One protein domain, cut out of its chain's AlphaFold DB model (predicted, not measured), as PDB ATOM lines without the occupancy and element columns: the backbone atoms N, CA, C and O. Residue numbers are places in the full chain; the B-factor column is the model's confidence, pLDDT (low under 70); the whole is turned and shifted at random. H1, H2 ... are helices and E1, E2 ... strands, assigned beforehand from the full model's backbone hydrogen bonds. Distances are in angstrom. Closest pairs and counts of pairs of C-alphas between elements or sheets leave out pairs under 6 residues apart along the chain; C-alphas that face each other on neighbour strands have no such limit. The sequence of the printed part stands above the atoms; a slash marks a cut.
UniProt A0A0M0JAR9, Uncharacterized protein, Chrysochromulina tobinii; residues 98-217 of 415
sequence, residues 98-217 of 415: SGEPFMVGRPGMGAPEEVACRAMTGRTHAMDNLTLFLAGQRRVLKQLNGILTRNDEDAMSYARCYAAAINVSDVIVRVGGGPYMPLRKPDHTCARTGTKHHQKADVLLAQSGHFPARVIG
ATOM      1  N   SER A  98     164.113 185.608 228.746       87.12
ATOM      2  CA  SER A  98     165.486 185.704 228.238       87.12
ATOM      3  C   SER A  98     166.497 185.117 229.224       87.12
ATOM      4  O   SER A  98     167.536 184.628 228.802       87.12
ATOM      5  N   GLY A  99     166.189 185.157 230.526       83.19
ATOM      6  CA  GLY A  99     167.121 184.763 231.586       83.19
ATOM      7  C   GLY A  99     168.236 185.786 231.821       83.19
ATOM      8  O   GLY A  99     169.017 185.625 232.753       83.19
ATOM      9  N   GLU A 100     168.281 186.851 231.019       88.75
ATOM     10  CA  GLU A 100     169.214 187.958 231.183       88.75
ATOM     11  C   GLU A 100     168.694 188.938 232.246       88.75
ATOM     12  O   GLU A 100     167.486 189.205 232.297       88.75
ATOM     13  N   PRO A 101     169.577 189.515 233.077       91.12
ATOM     14  CA  PRO A 101     169.216 190.590 233.989       91.12
ATOM     15  C   PRO A 101     168.620 191.780 233.238       91.12
ATOM     16  O   PRO A 101     169.158 192.207 232.217       91.12
ATOM     17  N   PHE A 102     167.531 192.337 233.761       91.69
ATOM     18  CA  PHE A 102     166.899 193.515 233.172       91.69
ATOM     19  C   PHE A 102     166.312 194.456 234.222       91.69
ATOM     20  O   PHE A 102     165.935 194.048 235.325       91.69
ATOM     21  N   MET A 103     166.150 195.721 233.848       92.69
ATOM     22  CA  MET A 103     165.443 196.714 234.650       92.69
ATOM     23  C   MET A 103     164.297 197.344 233.860       92.69
ATOM     24  O   MET A 103     164.505 197.969 232.817       92.69
ATOM     25  N   VAL A 104     163.084 197.257 234.411       92.75
ATOM     26  CA  VAL A 104     161.959 198.097 233.984       92.75
ATOM     27  C   VAL A 104     161.826 199.271 234.950       92.75
ATOM     28  O   VAL A 104     161.387 199.108 236.091       92.75
ATOM     29  N   GLY A 105     162.225 200.457 234.494       91.88
ATOM     30  CA  GLY A 105     162.157 201.695 235.265       91.88
ATOM     31  C   GLY A 105     160.822 202.420 235.086       91.88
ATOM     32  O   GLY A 105     160.199 202.376 234.026       91.88
ATOM     33  N   ARG A 106     160.384 203.139 236.121       89.31
ATOM     34  CA  ARG A 106     159.160 203.957 236.108       89.31
ATOM     35  C   ARG A 106     159.447 205.360 236.658       89.31
ATOM     36  O   ARG A 106     159.255 205.604 237.851       89.31
ATOM     37  N   PRO A 107     159.923 206.295 235.817       82.81
ATOM     38  CA  PRO A 107     159.988 207.704 236.172       82.81
ATOM     39  C   PRO A 107     158.565 208.289 236.280       82.81
ATOM     40  O   PRO A 107     157.592 207.675 235.839       82.81
ATOM     41  N   GLY A 108     158.422 209.471 236.883       68.62
ATOM     42  CA  GLY A 108     157.114 210.122 237.045       68.62
ATOM     43  C   GLY A 108     156.506 210.071 238.450       68.62
ATOM     44  O   GLY A 108     155.298 210.226 238.596       68.62
ATOM     45  N   MET A 109     157.321 209.862 239.490       64.38
ATOM     46  CA  MET A 109     156.873 209.699 240.885       64.38
ATOM     47  C   MET A 109     157.002 210.981 241.733       64.38
ATOM     48  O   MET A 109     157.289 210.917 242.931       64.38
ATOM     49  N   GLY A 110     156.831 212.161 241.130       75.88
ATOM     50  CA  GLY A 110     156.852 213.426 241.870       75.88
ATOM     51  C   GLY A 110     158.215 214.122 241.871       75.88
ATOM     52  O   GLY A 110     158.776 214.427 240.819       75.88
ATOM     53  N   ALA A 111     158.731 214.409 243.064       79.31
ATOM     54  CA  ALA A 111     159.906 215.256 243.267       79.31
ATOM     55  C   ALA A 111     161.247 214.688 242.760       79.31
ATOM     56  O   ALA A 111     162.029 215.478 242.236       79.31
ATOM     57  N   PRO A 112     161.537 213.367 242.836       86.44
ATOM     58  CA  PRO A 112     162.800 212.801 242.356       86.44
ATOM     59  C   PRO A 112     163.087 213.107 240.888       86.44
ATOM     60  O   PRO A 112     164.199 213.463 240.512       86.44
ATOM     61  N   GLU A 113     162.051 213.022 240.063       83.81
ATOM     62  CA  GLU A 113     162.117 213.360 238.649       83.81
ATOM     63  C   GLU A 113     162.341 214.861 238.436       83.81
ATOM     64  O   GLU A 113     163.111 215.249 237.564       83.81
ATOM     65  N   GLU A 114     161.699 215.717 239.231       80.75
ATOM     66  CA  GLU A 114     161.862 217.165 239.110       80.75
ATOM     67  C   GLU A 114     163.284 217.621 239.434       80.75
ATOM     68  O   GLU A 114     163.870 218.392 238.666       80.75
ATOM     69  N   VAL A 115     163.856 217.115 240.529       81.31
ATOM     70  CA  VAL A 115     165.236 217.441 240.898       81.31
ATOM     71  C   VAL A 115     166.229 216.881 239.886       81.31
ATOM     72  O   VAL A 115     167.149 217.593 239.492       81.31
ATOM     73  N   ALA A 116     166.004 215.661 239.386       85.25
ATOM     74  CA  ALA A 116     166.831 215.055 238.346       85.25
ATOM     75  C   ALA A 116     166.793 215.870 237.046       85.25
ATOM     76  O   ALA A 116     167.839 216.195 236.490       85.25
ATOM     77  N   CYS A 117     165.599 216.252 236.578       80.38
ATOM     78  CA  CYS A 117     165.406 217.029 235.347       80.38
ATOM     79  C   CYS A 117     166.198 218.345 235.403       80.38
ATOM     80  O   CYS A 117     166.885 218.737 234.459       80.38
ATOM     81  N   ARG A 118     166.152 219.030 236.549       77.06
ATOM     82  CA  ARG A 118     166.883 220.286 236.752       77.06
ATOM     83  C   ARG A 118     168.386 220.078 236.893       77.06
ATOM     84  O   ARG A 118     169.143 220.862 236.329       77.06
ATOM     85  N   ALA A 119     168.811 219.008 237.566       77.56
ATOM     86  CA  ALA A 119     170.221 218.651 237.667       77.56
ATOM     87  C   ALA A 119     170.858 218.384 236.296       77.56
ATOM     88  O   ALA A 119     171.991 218.798 236.067       77.56
ATOM     89  N   MET A 120     170.120 217.754 235.378       75.38
ATOM     90  CA  MET A 120     170.611 217.416 234.038       75.38
ATOM     91  C   MET A 120     170.528 218.575 233.033       75.38
ATOM     92  O   MET A 120     171.323 218.647 232.097       75.38
ATOM     93  N   THR A 121     169.590 219.512 233.204       72.31
ATOM     94  CA  THR A 121     169.463 220.678 232.307       72.31
ATOM     95  C   THR A 121     170.351 221.854 232.685       72.31
ATOM     96  O   THR A 121     170.513 222.755 231.866       72.31
ATOM     97  N   GLY A 122     170.885 221.902 233.911       64.06
ATOM     98  CA  GLY A 122     171.615 223.072 234.415       64.06
ATOM     99  C   GLY A 122     170.745 224.333 234.520       64.06
ATOM    100  O   GLY A 122     171.256 225.423 234.759       64.06
ATOM    101  N   ARG A 123     169.422 224.209 234.333       59.12
ATOM    102  CA  ARG A 123     168.476 225.327 234.338       59.12
ATOM    103  C   ARG A 123     167.930 225.547 235.735       59.12
ATOM    104  O   ARG A 123     166.886 225.020 236.128       59.12
ATOM    105  N   THR A 124     168.634 226.387 236.469       51.06
ATOM    106  CA  THR A 124     168.076 227.135 237.590       51.06
ATOM    107  C   THR A 124     167.200 228.233 236.983       51.06
ATOM    108  O   THR A 124     167.589 228.832 235.983       51.06
ATOM    109  N   HIS A 125     165.992 228.476 237.491       45.53
ATOM    110  CA  HIS A 125     165.216 229.623 237.003       45.53
ATOM    111  C   HIS A 125     166.071 230.898 237.125       45.53
ATOM    112  O   HIS A 125     166.912 230.980 238.023       45.53
ATOM    113  N   ALA A 126     165.885 231.836 236.194       44.44
ATOM    114  CA  ALA A 126     166.531 233.143 236.209       44.44
ATOM    115  C   ALA A 126     166.541 233.730 237.631       44.44
ATOM    116  O   ALA A 126     165.495 233.745 238.274       44.44
ATOM    117  N   MET A 127     167.737 234.119 238.078       45.44
ATOM    118  CA  MET A 127     168.062 234.954 239.240       45.44
ATOM    119  C   MET A 127     166.948 235.097 240.289       45.44
ATOM    120  O   MET A 127     166.165 236.031 240.228       45.44
ATOM    121  N   ASP A 128     166.879 234.145 241.223       44.84
ATOM    122  CA  ASP A 128     166.841 234.432 242.663       44.84
ATOM    123  C   ASP A 128     166.954 233.121 243.459       44.84
ATOM    124  O   ASP A 128     166.024 232.327 243.597       44.84
ATOM    125  N   ASN A 129     168.177 232.904 243.950       56.19
ATOM    126  CA  ASN A 129     168.624 231.892 244.905       56.19
ATOM    127  C   ASN A 129     168.352 230.413 244.541       56.19
ATOM    128  O   ASN A 129     167.387 229.793 244.993       56.19
ATOM    129  N   LEU A 130     169.306 229.790 243.832       60.56
ATOM    130  CA  LEU A 130     169.451 228.325 243.729       60.56
ATOM    131  C   LEU A 130     169.253 227.631 245.090       60.56
ATOM    132  O   LEU A 130     168.572 226.612 245.177       60.56
ATOM    133  N   THR A 131     169.759 228.257 246.149       60.16
ATOM    134  CA  THR A 131     169.598 227.867 247.550       60.16
ATOM    135  C   THR A 131     168.134 227.780 247.993       60.16
ATOM    136  O   THR A 131     167.753 226.829 248.661       60.16
ATOM    137  N   LEU A 132     167.265 228.726 247.608       59.47
ATOM    138  CA  LEU A 132     165.835 228.688 247.956       59.47
ATOM    139  C   LEU A 132     165.107 227.575 247.202       59.47
ATOM    140  O   LEU A 132     164.273 226.872 247.776       59.47
ATOM    141  N   PHE A 133     165.446 227.389 245.925       65.19
ATOM    142  CA  PHE A 133     164.905 226.297 245.127       65.19
ATOM    143  C   PHE A 133     165.303 224.937 245.712       65.19
ATOM    144  O   PHE A 133     164.431 224.103 245.955       65.19
ATOM    145  N   LEU A 134     166.591 224.718 245.985       66.12
ATOM    146  CA  LEU A 134     167.093 223.463 246.542       66.12
ATOM    147  C   LEU A 134     166.611 223.243 247.976       66.12
ATOM    148  O   LEU A 134     166.170 222.139 248.279       66.12
ATOM    149  N   ALA A 135     166.531 224.276 248.818       67.19
ATOM    150  CA  ALA A 135     165.883 224.181 250.128       67.19
ATOM    151  C   ALA A 135     164.409 223.745 250.011       67.19
ATOM    152  O   ALA A 135     163.940 222.891 250.772       67.19
ATOM    153  N   GLY A 136     163.685 224.282 249.022       69.19
ATOM    154  CA  GLY A 136     162.334 223.851 248.674       69.19
ATOM    155  C   GLY A 136     162.291 222.389 248.227       69.19
ATOM    156  O   GLY A 136     161.506 221.606 248.754       69.19
ATOM    157  N   GLN A 137     163.171 221.978 247.319       71.69
ATOM    158  CA  GLN A 137     163.196 220.608 246.808       71.69
ATOM    159  C   GLN A 137     163.633 219.583 247.847       71.69
ATOM    160  O   GLN A 137     163.042 218.513 247.906       71.69
ATOM    161  N   ARG A 138     164.598 219.898 248.714       80.69
ATOM    162  CA  ARG A 138     164.985 219.040 249.843       80.69
ATOM    163  C   ARG A 138     163.807 218.801 250.774       80.69
ATOM    164  O   ARG A 138     163.589 217.675 251.219       80.69
ATOM    165  N   ARG A 139     162.999 219.840 251.014       80.06
ATOM    166  CA  ARG A 139     161.745 219.703 251.760       80.06
ATOM    167  C   ARG A 139     160.783 218.751 251.054       80.06
ATOM    168  O   ARG A 139     160.255 217.868 251.721       80.06
ATOM    169  N   VAL A 140     160.580 218.889 249.743       77.25
ATOM    170  CA  VAL A 140     159.667 218.013 248.986       77.25
ATOM    171  C   VAL A 140     160.191 216.569 248.927       77.25
ATOM    172  O   VAL A 140     159.439 215.646 249.232       77.25
ATOM    173  N   LEU A 141     161.476 216.364 248.626       84.94
ATOM    174  CA  LEU A 141     162.157 215.065 248.629       84.94
ATOM    175  C   LEU A 141     162.001 214.347 249.974       84.94
ATOM    176  O   LEU A 141     161.616 213.177 250.008       84.94
ATOM    177  N   LYS A 142     162.216 215.059 251.085       85.38
ATOM    178  CA  LYS A 142     162.006 214.523 252.433       85.38
ATOM    179  C   LYS A 142     160.532 214.208 252.686       85.38
ATOM    180  O   LYS A 142     160.199 213.097 253.081       85.38
ATOM    181  N   GLN A 143     159.645 215.180 252.474       79.62
ATOM    182  CA  GLN A 143     158.239 215.071 252.872       79.62
ATOM    183  C   GLN A 143     157.453 214.058 252.042       79.62
ATOM    184  O   GLN A 143     156.621 213.354 252.605       79.62
ATOM    185  N   LEU A 144     157.686 213.992 250.730       79.94
ATOM    186  CA  LEU A 144     156.875 213.185 249.815       79.94
ATOM    187  C   LEU A 144     157.557 211.892 249.376       79.94
ATOM    188  O   LEU A 144     156.866 210.954 248.986       79.94
ATOM    189  N   ASN A 145     158.890 211.813 249.450       86.69
ATOM    190  CA  ASN A 145     159.635 210.664 248.925       86.69
ATOM    191  C   ASN A 145     160.561 209.976 249.936       86.69
ATOM    192  O   ASN A 145     161.098 208.921 249.602       86.69
ATOM    193  N   GLY A 146     160.719 210.526 251.145       87.56
ATOM    194  CA  GLY A 146     161.541 209.945 252.209       87.56
ATOM    195  C   GLY A 146     163.032 210.088 251.944       87.56
ATOM    196  O   GLY A 146     163.836 209.345 252.493       87.56
ATOM    197  N   ILE A 147     163.399 211.018 251.063       92.44
ATOM    198  CA  ILE A 147     164.773 211.237 250.629       92.44
ATOM    199  C   ILE A 147     165.375 212.340 251.494       92.44
ATOM    200  O   ILE A 147     165.156 213.535 251.281       92.44
ATOM    201  N   LEU A 148     166.105 211.903 252.514       92.00
ATOM    202  CA  LEU A 148     166.850 212.749 253.437       92.00
ATOM    203  C   LEU A 148     168.189 213.128 252.796       92.00
ATOM    204  O   LEU A 148     168.915 212.273 252.303       92.00
ATOM    205  N   THR A 149     168.496 214.422 252.763       90.25
ATOM    206  CA  THR A 149     169.715 214.965 252.141       90.25
ATOM    207  C   THR A 149     170.388 215.927 253.108       90.25
ATOM    208  O   THR A 149     169.718 216.772 253.719       90.25
ATOM    209  N   ARG A 150     171.711 215.816 253.242       88.81
ATOM    210  CA  ARG A 150     172.512 216.598 254.200       88.81
ATOM    211  C   ARG A 150     172.575 218.073 253.811       88.81
ATOM    212  O   ARG A 150     172.365 218.960 254.636       88.81
ATOM    213  N   ASN A 151     172.767 218.328 252.524       83.69
ATOM    214  CA  ASN A 151     172.856 219.657 251.937       83.69
ATOM    215  C   ASN A 151     172.355 219.633 250.480       83.69
ATOM    216  O   ASN A 151     171.800 218.642 249.998       83.69
ATOM    217  N   ASP A 152     172.510 220.758 249.799       81.06
ATOM    218  CA  ASP A 152     172.042 220.964 248.430       81.06
ATOM    219  C   ASP A 152     172.849 220.150 247.409       81.06
ATOM    220  O   ASP A 152     172.283 219.561 246.488       81.06
ATOM    221  N   GLU A 153     174.160 220.032 247.612       81.94
ATOM    222  CA  GLU A 153     175.034 219.187 246.796       81.94
ATOM    223  C   GLU A 153     174.667 217.701 246.910       81.94
ATOM    224  O   GLU A 153     174.666 216.957 245.923       81.94
ATOM    225  N   ASP A 154     174.274 217.272 248.104       85.44
ATOM    226  CA  ASP A 154     173.816 215.921 248.363       85.44
ATOM    227  C   ASP A 154     172.492 215.612 247.645       85.44
ATOM    228  O   ASP A 154     172.333 214.559 247.022       85.44
ATOM    229  N   ALA A 155     171.563 216.572 247.632       85.25
ATOM    230  CA  ALA A 155     170.335 216.468 246.848       85.25
ATOM    231  C   ALA A 155     170.613 216.395 245.338       85.25
ATOM    232  O   ALA A 155     169.975 215.618 244.624       85.25
ATOM    233  N   MET A 156     171.600 217.151 244.851       82.62
ATOM    234  CA  MET A 156     172.045 217.083 243.456       82.62
ATOM    235  C   MET A 156     172.723 215.747 243.132       82.62
ATOM    236  O   MET A 156     172.548 215.216 242.035       82.62
ATOM    237  N   SER A 157     173.443 215.160 244.087       86.25
ATOM    238  CA  SER A 157     174.032 213.825 243.950       86.25
ATOM    239  C   SER A 157     172.957 212.744 243.819       86.25
ATOM    240  O   SER A 157     173.024 211.924 242.901       86.25
ATOM    241  N   TYR A 158     171.918 212.788 244.664       89.88
ATOM    242  CA  TYR A 158     170.737 211.931 244.524       89.88
ATOM    243  C   TYR A 158     170.069 212.111 243.151       89.88
ATOM    244  O   TYR A 158     169.789 211.135 242.456       89.88
ATOM    245  N   ALA A 159     169.865 213.362 242.725       87.25
ATOM    246  CA  ALA A 159     169.239 213.702 241.450       87.25
ATOM    247  C   ALA A 159     170.001 213.118 240.246       87.25
ATOM    248  O   ALA A 159     169.391 212.563 239.329       87.25
ATOM    249  N   ARG A 160     171.339 213.176 240.274       85.62
ATOM    250  CA  ARG A 160     172.207 212.555 239.261       85.62
ATOM    251  C   ARG A 160     172.133 211.028 239.300       85.62
ATOM    252  O   ARG A 160     172.050 210.422 238.235       85.62
ATOM    253  N   CYS A 161     172.101 210.397 240.482       89.19
ATOM    254  CA  CYS A 161     171.885 208.944 240.580       89.19
ATOM    255  C   CYS A 161     170.527 208.531 240.008       89.19
ATOM    256  O   CYS A 161     170.443 207.546 239.280       89.19
ATOM    257  N   TYR A 162     169.474 209.296 240.296       90.50
ATOM    258  CA  TYR A 162     168.136 209.036 239.776       90.50
ATOM    259  C   TYR A 162     168.087 209.155 238.246       90.50
ATOM    260  O   TYR A 162     167.549 208.274 237.579       90.50
ATOM    261  N   ALA A 163     168.692 210.205 237.677       85.94
ATOM    262  CA  ALA A 163     168.829 210.348 236.228       85.94
ATOM    263  C   ALA A 163     169.615 209.176 235.619       85.94
ATOM    264  O   ALA A 163     169.186 208.584 234.636       85.94
ATOM    265  N   ALA A 164     170.729 208.782 236.235       84.19
ATOM    266  CA  ALA A 164     171.526 207.663 235.751       84.19
ATOM    267  C   ALA A 164     170.771 206.319 235.821       84.19
ATOM    268  O   ALA A 164     170.894 205.511 234.905       84.19
ATOM    269  N   ALA A 165     169.935 206.106 236.843       88.81
ATOM    270  CA  ALA A 165     169.067 204.933 236.949       88.81
ATOM    271  C   ALA A 165     168.024 204.853 235.813       88.81
ATOM    272  O   ALA A 165     167.718 203.767 235.323       88.81
ATOM    273  N   ILE A 166     167.503 205.998 235.354       85.06
ATOM    274  CA  ILE A 166     166.653 206.050 234.151       85.06
ATOM    275  C   ILE A 166     167.447 205.580 232.927       85.06
ATOM    276  O   ILE A 166     166.944 204.780 232.143       85.06
ATOM    277  N   ASN A 167     168.691 206.039 232.786       80.88
ATOM    278  CA  ASN A 167     169.519 205.774 231.605       80.88
ATOM    279  C   ASN A 167     169.901 204.299 231.446       80.88
ATOM    280  O   ASN A 167     170.103 203.834 230.328       80.88
ATOM    281  N   VAL A 168     170.033 203.567 232.554       82.94
ATOM    282  CA  VAL A 168     170.396 202.139 232.529       82.94
ATOM    283  C   VAL A 168     169.187 201.209 232.436       82.94
ATOM    284  O   VAL A 168     169.375 200.006 232.310       82.94
ATOM    285  N   SER A 169     167.960 201.735 232.485       86.69
ATOM    286  CA  SER A 169     166.753 200.914 232.350       86.69
ATOM    287  C   SER A 169     166.639 200.334 230.935       86.69
ATOM    288  O   SER A 169     166.775 201.059 229.950       86.69
ATOM    289  N   ASP A 170     166.319 199.046 230.813       86.44
ATOM    290  CA  ASP A 170     166.078 198.397 229.515       86.44
ATOM    291  C   ASP A 170     164.746 198.836 228.901       86.44
ATOM    292  O   ASP A 170     164.627 199.035 227.687       86.44
ATOM    293  N   VAL A 171     163.741 199.008 229.763       86.69
ATOM    294  CA  VAL A 171     162.399 199.470 229.408       86.69
ATOM    295  C   VAL A 171     161.973 200.550 230.390       86.69
ATOM    296  O   VAL A 171     162.146 200.410 231.599       86.69
ATOM    297  N   ILE A 172     161.362 201.616 229.877       85.19
ATOM    298  CA  ILE A 172     160.776 202.671 230.704       85.19
ATOM    299  C   ILE A 172     159.250 202.673 230.599       85.19
ATOM    300  O   ILE A 172     158.681 202.655 229.508       85.19
ATOM    301  N   VAL A 173     158.583 202.746 231.747       84.62
ATOM    302  CA  VAL A 173     157.152 203.032 231.861       84.62
ATOM    303  C   VAL A 173     156.939 204.540 231.763       84.62
ATOM    304  O   VAL A 173     157.399 205.298 232.619       84.62
ATOM    305  N   ARG A 174     156.205 204.994 230.747       79.12
ATOM    306  CA  ARG A 174     155.927 206.420 230.529       79.12
ATOM    307  C   ARG A 174     154.554 206.818 231.077       79.12
ATOM    308  O   ARG A 174     153.519 206.442 230.533       79.12
ATOM    309  N   VAL A 175     154.541 207.629 232.138       72.12
ATOM    310  CA  VAL A 175     153.321 207.990 232.886       72.12
ATOM    311  C   VAL A 175     152.660 209.274 232.375       72.12
ATOM    312  O   VAL A 175     153.189 210.367 232.545       72.12
ATOM    313  N   GLY A 176     151.448 209.185 231.818       60.62
ATOM    314  CA  GLY A 176     150.608 210.354 231.499       60.62
ATOM    315  C   GLY A 176     150.962 211.118 230.215       60.62
ATOM    316  O   GLY A 176     150.284 212.093 229.891       60.62
ATOM    317  N   GLY A 177     151.996 210.688 229.486       52.72
ATOM    318  CA  GLY A 177     152.341 211.184 228.146       52.72
ATOM    319  C   GLY A 177     151.622 210.439 227.016       52.72
ATOM    320  O   GLY A 177     151.690 210.846 225.864       52.72
ATOM    321  N   GLY A 178     150.942 209.332 227.326       51.19
ATOM    322  CA  GLY A 178     150.519 208.367 226.311       51.19
ATOM    323  C   GLY A 178     151.715 207.801 225.516       51.19
ATOM    324  O   GLY A 178     152.834 208.316 225.593       51.19
ATOM    325  N   PRO A 179     151.531 206.736 224.728       47.03
ATOM    326  CA  PRO A 179     152.605 206.237 223.865       47.03
ATOM    327  C   PRO A 179     152.912 207.177 222.679       47.03
ATOM    328  O   PRO A 179     154.000 207.115 222.125       47.03
ATOM    329  N   TYR A 180     151.980 208.077 222.332       49.62
ATOM    330  CA  TYR A 180     151.964 208.838 221.070       49.62
ATOM    331  C   TYR A 180     152.467 210.273 221.170       49.62
ATOM    332  O   TYR A 180     152.637 210.919 220.140       49.62
ATOM    333  N   MET A 181     152.688 210.813 222.375       56.16
ATOM    334  CA  MET A 181     153.318 212.131 222.458       56.16
ATOM    335  C   MET A 181     154.806 211.997 222.112       56.16
ATOM    336  O   MET A 181     155.488 211.199 222.759       56.16
ATOM    337  N   PRO A 182     155.351 212.772 221.166       59.12
ATOM    338  CA  PRO A 182     156.790 212.768 220.920       59.12
ATOM    339  C   PRO A 182     157.557 213.216 222.175       59.12
ATOM    340  O   PRO A 182     157.008 213.952 223.008       59.12
ATOM    341  N   LEU A 183     158.817 212.780 222.333       63.00
ATOM    342  CA  LEU A 183     159.708 213.394 223.325       63.00
ATOM    343  C   LEU A 183     159.787 214.878 223.028       63.00
ATOM    344  O   LEU A 183     159.897 215.309 221.880       63.00
ATOM    345  N   ARG A 184     159.822 215.663 224.094       61.97
ATOM    346  CA  ARG A 184     160.127 217.079 223.975       61.97
ATOM    347  C   ARG A 184     161.629 217.269 224.011       61.97
ATOM    348  O   ARG A 184     162.328 216.601 224.774       61.97
ATOM    349  N   LYS A 185     162.114 218.212 223.206       61.41
ATOM    350  CA  LYS A 185     163.502 218.652 223.310       61.41
ATOM    351  C   LYS A 185     163.760 219.196 224.731       61.41
ATOM    352  O   LYS A 185     162.839 219.749 225.338       61.41
ATOM    353  N   PRO A 186     164.984 219.048 225.274       59.75
ATOM    354  CA  PRO A 186     165.343 219.429 226.649       59.75
ATOM    355  C   PRO A 186     165.213 220.911 227.033       59.75
ATOM    356  O   PRO A 186     165.714 221.330 228.076       59.75
ATOM    357  N   ASP A 187     164.613 221.749 226.202       56.47
ATOM    358  CA  ASP A 187     164.880 223.173 226.210       56.47
ATOM    359  C   ASP A 187     163.894 224.018 227.012       56.47
ATOM    360  O   ASP A 187     164.161 225.201 227.101       56.47
ATOM    361  N   HIS A 188     162.822 223.515 227.647       56.88
ATOM    362  CA  HIS A 188     161.933 224.407 228.435       56.88
ATOM    363  C   HIS A 188     161.180 223.785 229.629       56.88
ATOM    364  O   HIS A 188     160.708 224.517 230.501       56.88
ATOM    365  N   THR A 189     161.039 222.462 229.724       66.62
ATOM    366  CA  THR A 189     160.022 221.849 230.608       66.62
ATOM    367  C   THR A 189     160.469 221.619 232.055       66.62
ATOM    368  O   THR A 189     159.626 221.664 232.947       66.62
ATOM    369  N   CYS A 190     161.767 221.456 232.349       70.50
ATOM    370  CA  CYS A 190     162.211 221.270 233.743       70.50
ATOM    371  C   CYS A 190     162.014 222.526 234.611       70.50
ATOM    372  O   CYS A 190     161.846 222.415 235.822       70.50
ATOM    373  N   ALA A 191     162.051 223.719 234.004       57.84
ATOM    374  CA  ALA A 191     162.011 224.992 234.719       57.84
ATOM    375  C   ALA A 191     160.587 225.405 235.126       57.84
ATOM    376  O   ALA A 191     160.392 225.949 236.214       57.84
ATOM    377  N   ARG A 192     159.591 225.100 234.286       62.09
ATOM    378  CA  ARG A 192     158.224 225.609 234.418       62.09
ATOM    379  C   ARG A 192     157.444 224.867 235.511       62.09
ATOM    380  O   ARG A 192     157.252 223.649 235.450       62.09
ATOM    381  N   THR A 193     156.955 225.610 236.499       54.94
ATOM    382  CA  THR A 193     155.993 225.125 237.498       54.94
ATOM    383  C   THR A 193     154.709 224.640 236.807       54.94
ATOM    384  O   THR A 193     154.249 225.227 235.828       54.94
ATOM    385  N   GLY A 194     154.156 223.507 237.255       56.09
ATOM    386  CA  GLY A 194     152.968 222.887 236.642       56.09
ATOM    387  C   GLY A 194     153.228 222.038 235.387       56.09
ATOM    388  O   GLY A 194     152.290 221.459 234.838       56.09
ATOM    389  N   THR A 195     154.480 221.913 234.938       58.69
ATOM    390  CA  THR A 195     154.852 220.951 233.889       58.69
ATOM    391  C   THR A 195     154.510 219.527 234.337       58.69
ATOM    392  O   THR A 195     154.896 219.104 235.431       58.69
ATOM    393  N   LYS A 196     153.791 218.783 233.485       71.81
ATOM    394  CA  LYS A 196     153.355 217.407 233.765       71.81
ATOM    395  C   LYS A 196     154.561 216.470 233.923       71.81
ATOM    396  O   LYS A 196     155.534 216.609 233.187       71.81
ATOM    397  N   HIS A 197     154.457 215.485 234.820       74.75
ATOM    398  CA  HIS A 197     155.519 214.515 235.132       74.75
ATOM    399  C   HIS A 197     156.160 213.879 233.890       74.75
ATOM    400  O   HIS A 197     157.359 214.042 233.700       74.75
ATOM    401  N   HIS A 198     155.378 213.319 232.953       71.12
ATOM    402  CA  HIS A 198     155.941 212.760 231.708       71.12
ATOM    403  C   HIS A 198     156.877 213.704 230.961       71.12
ATOM    404  O   HIS A 198     157.842 213.241 230.380       71.12
ATOM    405  N   GLN A 199     156.627 215.014 230.955       76.25
ATOM    406  CA  GLN A 199     157.462 215.947 230.198       76.25
ATOM    407  C   GLN A 199     158.833 216.124 230.852       76.25
ATOM    408  O   GLN A 199     159.781 216.482 230.165       76.25
ATOM    409  N   LYS A 200     158.939 215.898 232.167       80.12
ATOM    410  CA  LYS A 200     160.208 215.895 232.899       80.12
ATOM    411  C   LYS A 200     160.945 214.569 232.680       80.12
ATOM    412  O   LYS A 200     162.134 214.605 232.371       80.12
ATOM    413  N   ALA A 201     160.242 213.428 232.731       78.19
ATOM    414  CA  ALA A 201     160.786 212.138 232.291       78.19
ATOM    415  C   ALA A 201     161.322 212.222 230.860       78.19
ATOM    416  O   ALA A 201     162.440 211.796 230.610       78.19
ATOM    417  N   ASP A 202     160.561 212.813 229.937       76.88
ATOM    418  CA  ASP A 202     160.943 212.937 228.532       76.88
ATOM    419  C   ASP A 202     162.256 213.722 228.373       76.88
ATOM    420  O   ASP A 202     163.110 213.327 227.582       76.88
ATOM    421  N   VAL A 203     162.463 214.788 229.161       77.44
ATOM    422  CA  VAL A 203     163.741 215.521 229.174       77.44
ATOM    423  C   VAL A 203     164.872 214.654 229.701       77.44
ATOM    424  O   VAL A 203     165.926 214.603 229.077       77.44
ATOM    425  N   LEU A 204     164.666 213.970 230.828       78.75
ATOM    426  CA  LEU A 204     165.676 213.080 231.408       78.75
ATOM    427  C   LEU A 204     166.096 211.996 230.418       78.75
ATOM    428  O   LEU A 204     167.286 211.762 230.216       78.75
ATOM    429  N   LEU A 205     165.115 211.403 229.742       75.56
ATOM    430  CA  LEU A 205     165.344 210.417 228.702       75.56
ATOM    431  C   LEU A 205     166.098 211.026 227.510       75.56
ATOM    432  O   LEU A 205     167.047 210.416 227.028       75.56
ATOM    433  N   ALA A 206     165.738 212.230 227.059       71.38
ATOM    434  CA  ALA A 206     166.402 212.901 225.938       71.38
ATOM    435  C   ALA A 206     167.844 213.345 226.256       71.38
ATOM    436  O   ALA A 206     168.718 213.267 225.396       71.38
ATOM    437  N   GLN A 207     168.111 213.802 227.481       68.06
ATOM    438  CA  GLN A 207     169.432 214.288 227.901       68.06
ATOM    439  C   GLN A 207     170.419 213.180 228.258       68.06
ATOM    440  O   GLN A 207     171.618 213.430 228.338       68.06
ATOM    441  N   SER A 208     169.927 211.965 228.471       61.81
ATOM    442  CA  SER A 208     170.749 210.812 228.828       61.81
ATOM    443  C   SER A 208     171.826 210.459 227.797       61.81
ATOM    444  O   SER A 208     172.777 209.761 228.141       61.81
ATOM    445  N   GLY A 209     171.650 210.856 226.526       54.56
ATOM    446  CA  GLY A 209     172.483 210.428 225.390       54.56
ATOM    447  C   GLY A 209     172.384 208.928 225.062       54.56
ATOM    448  O   GLY A 209     172.803 208.485 223.994       54.56
ATOM    449  N   HIS A 210     171.781 208.144 225.955       59.03
ATOM    450  CA  HIS A 210     171.621 206.702 225.894       59.03
ATOM    451  C   HIS A 210     170.175 206.382 226.255       59.03
ATOM    452  O   HIS A 210     169.841 205.995 227.370       59.03
ATOM    453  N   PHE A 211     169.312 206.616 225.272       56.41
ATOM    454  CA  PHE A 211     167.879 206.408 225.383       56.41
ATOM    455  C   PHE A 211     167.576 204.902 225.559       56.41
ATOM    456  O   PHE A 211     168.166 204.087 224.834       56.41
ATOM    457  N   PRO A 212     166.672 204.492 226.473       61.97
ATOM    458  CA  PRO A 212     166.209 203.108 226.512       61.97
ATOM    459  C   PRO A 212     165.550 202.806 225.174       61.97
ATOM    460  O   PRO A 212     164.656 203.521 224.739       61.97
ATOM    461  N   ALA A 213     165.950 201.738 224.490       61.25
ATOM    462  CA  ALA A 213     165.436 201.492 223.144       61.25
ATOM    463  C   ALA A 213     163.908 201.259 223.114       61.25
ATOM    464  O   ALA A 213     163.328 201.242 222.022       61.25
ATOM    465  N   ARG A 214     163.275 201.045 224.282       78.56
ATOM    466  CA  ARG A 214     161.901 200.571 224.466       78.56
ATOM    467  C   ARG A 214     161.153 201.324 225.570       78.56
ATOM    468  O   ARG A 214     161.687 201.592 226.646       78.56
ATOM    469  N   VAL A 215     159.879 201.606 225.308       76.44
ATOM    470  CA  VAL A 215     158.963 202.288 226.233       76.44
ATOM    471  C   VAL A 215     157.624 201.555 226.259       76.44
ATOM    472  O   VAL A 215     157.155 201.076 225.228       76.44
ATOM    473  N   ILE A 216     157.000 201.491 227.435       78.81
ATOM    474  CA  ILE A 216     155.641 200.966 227.626       78.81
ATOM    475  C   ILE A 216     154.746 201.995 228.327       78.81
ATOM    476  O   ILE A 216     155.227 202.915 228.992       78.81
ATOM    477  N   GLY A 217     153.429 201.853 228.172       75.38
ATOM    478  CA  GLY A 217     152.449 202.712 228.843       75.38
ATOM    479  C   GLY A 217     152.356 202.468 230.355       75.38
ATOM    480  O   GLY A 217     152.744 201.414 230.857       75.38
TER     481      GLY A 217
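What this domain is: This is residues 98 to 217 of the 415 residues of an uncharacterized protein of Chrysochromulina tobinii (UniProt A0A0M0JAR9). Four helices gather at one end of a small parallel sheet of three strands: H1 is in the middle of the helices, with H2, H3 and H4 touching it, and H3 and H4 reach the sheet while H2 is far from it. H3 crosses H1 at nearly a right angle, and a long loop, residues 175 to 196, leads from E2 to H4. The printed part has 120 residues with four named helices and three named strands, in the order E1 H1 H2 H3 E2 H4 E3; the sheet's order is E1 E2 E3, and the class is mostly helix. The whole is compact, with a radius of gyration of the C-alphas of 14.3 A, yet elongated, spanning 47 by 28 by 23 A.

How they stand to each other: Start at E1, residues 103 to 105, an edge strand parallel to E2, residues 171 to 174, at 14 degrees; look for N 105 and O 171, 2.9 A apart, within hydrogen-bond range. E2 is parallel to the other edge strand, E3, residues 214 to 217, at 36 degrees, with N 174 and O 216 at 2.9 A. Next comes H1, residues 111 to 121, which forms a helical hairpin with H2, residues 130 to 145: they touch, closest at the C-alphas of Ala 111 and Leu 141, 5.8 A, and run opposite ways at a shallow tilt of 34 degrees, only just short of steep. H3, residues 152 to 167, touches H1 about perpendicular, at 89 degrees; the C-alphas of Ala 116 and Ala 159 are the closest, 4.2 A. H3 only grazes the sheet, with residues 165 to 167. H4, residues 197 to 207, touches H1, closest at the C-alphas of Cys 117 and Leu 204, 5.6 A; it only grazes the sheet, with residues 197 to 205. H2 and H4 are apart. E1, H1 H2 H3, E2 and E2, H4, E3 are strand-helix-strand units, parallel neighbour strands with helices between; the second has a right-handed crossover. In H1, H2, H3 and H4 every O i to N i+4 pair is within hydrogen-bond range.

Where its parts are: Find C-alpha 103 at (165.443, 196.714, 234.650), where E1 begins. H1 is 15.5 A long, H2 20.9 A, H3 22.8 A and H4 15.7 A. H3 begins at C-alpha 152, (172.042, 220.964, 248.430), and E3 ends at C-alpha 217, (152.449, 202.712, 228.843).

The domain as a whole: The farthest C-alphas, of Gly 99 and Asp 128, are 50.9 A apart. The printed part has no cut, and the link from E2 to H4 is long, with 22 residues. Mean pLDDT of the printed part is 73.8; 43 residues are under 70, among them 122 to 136 and 176 to 189.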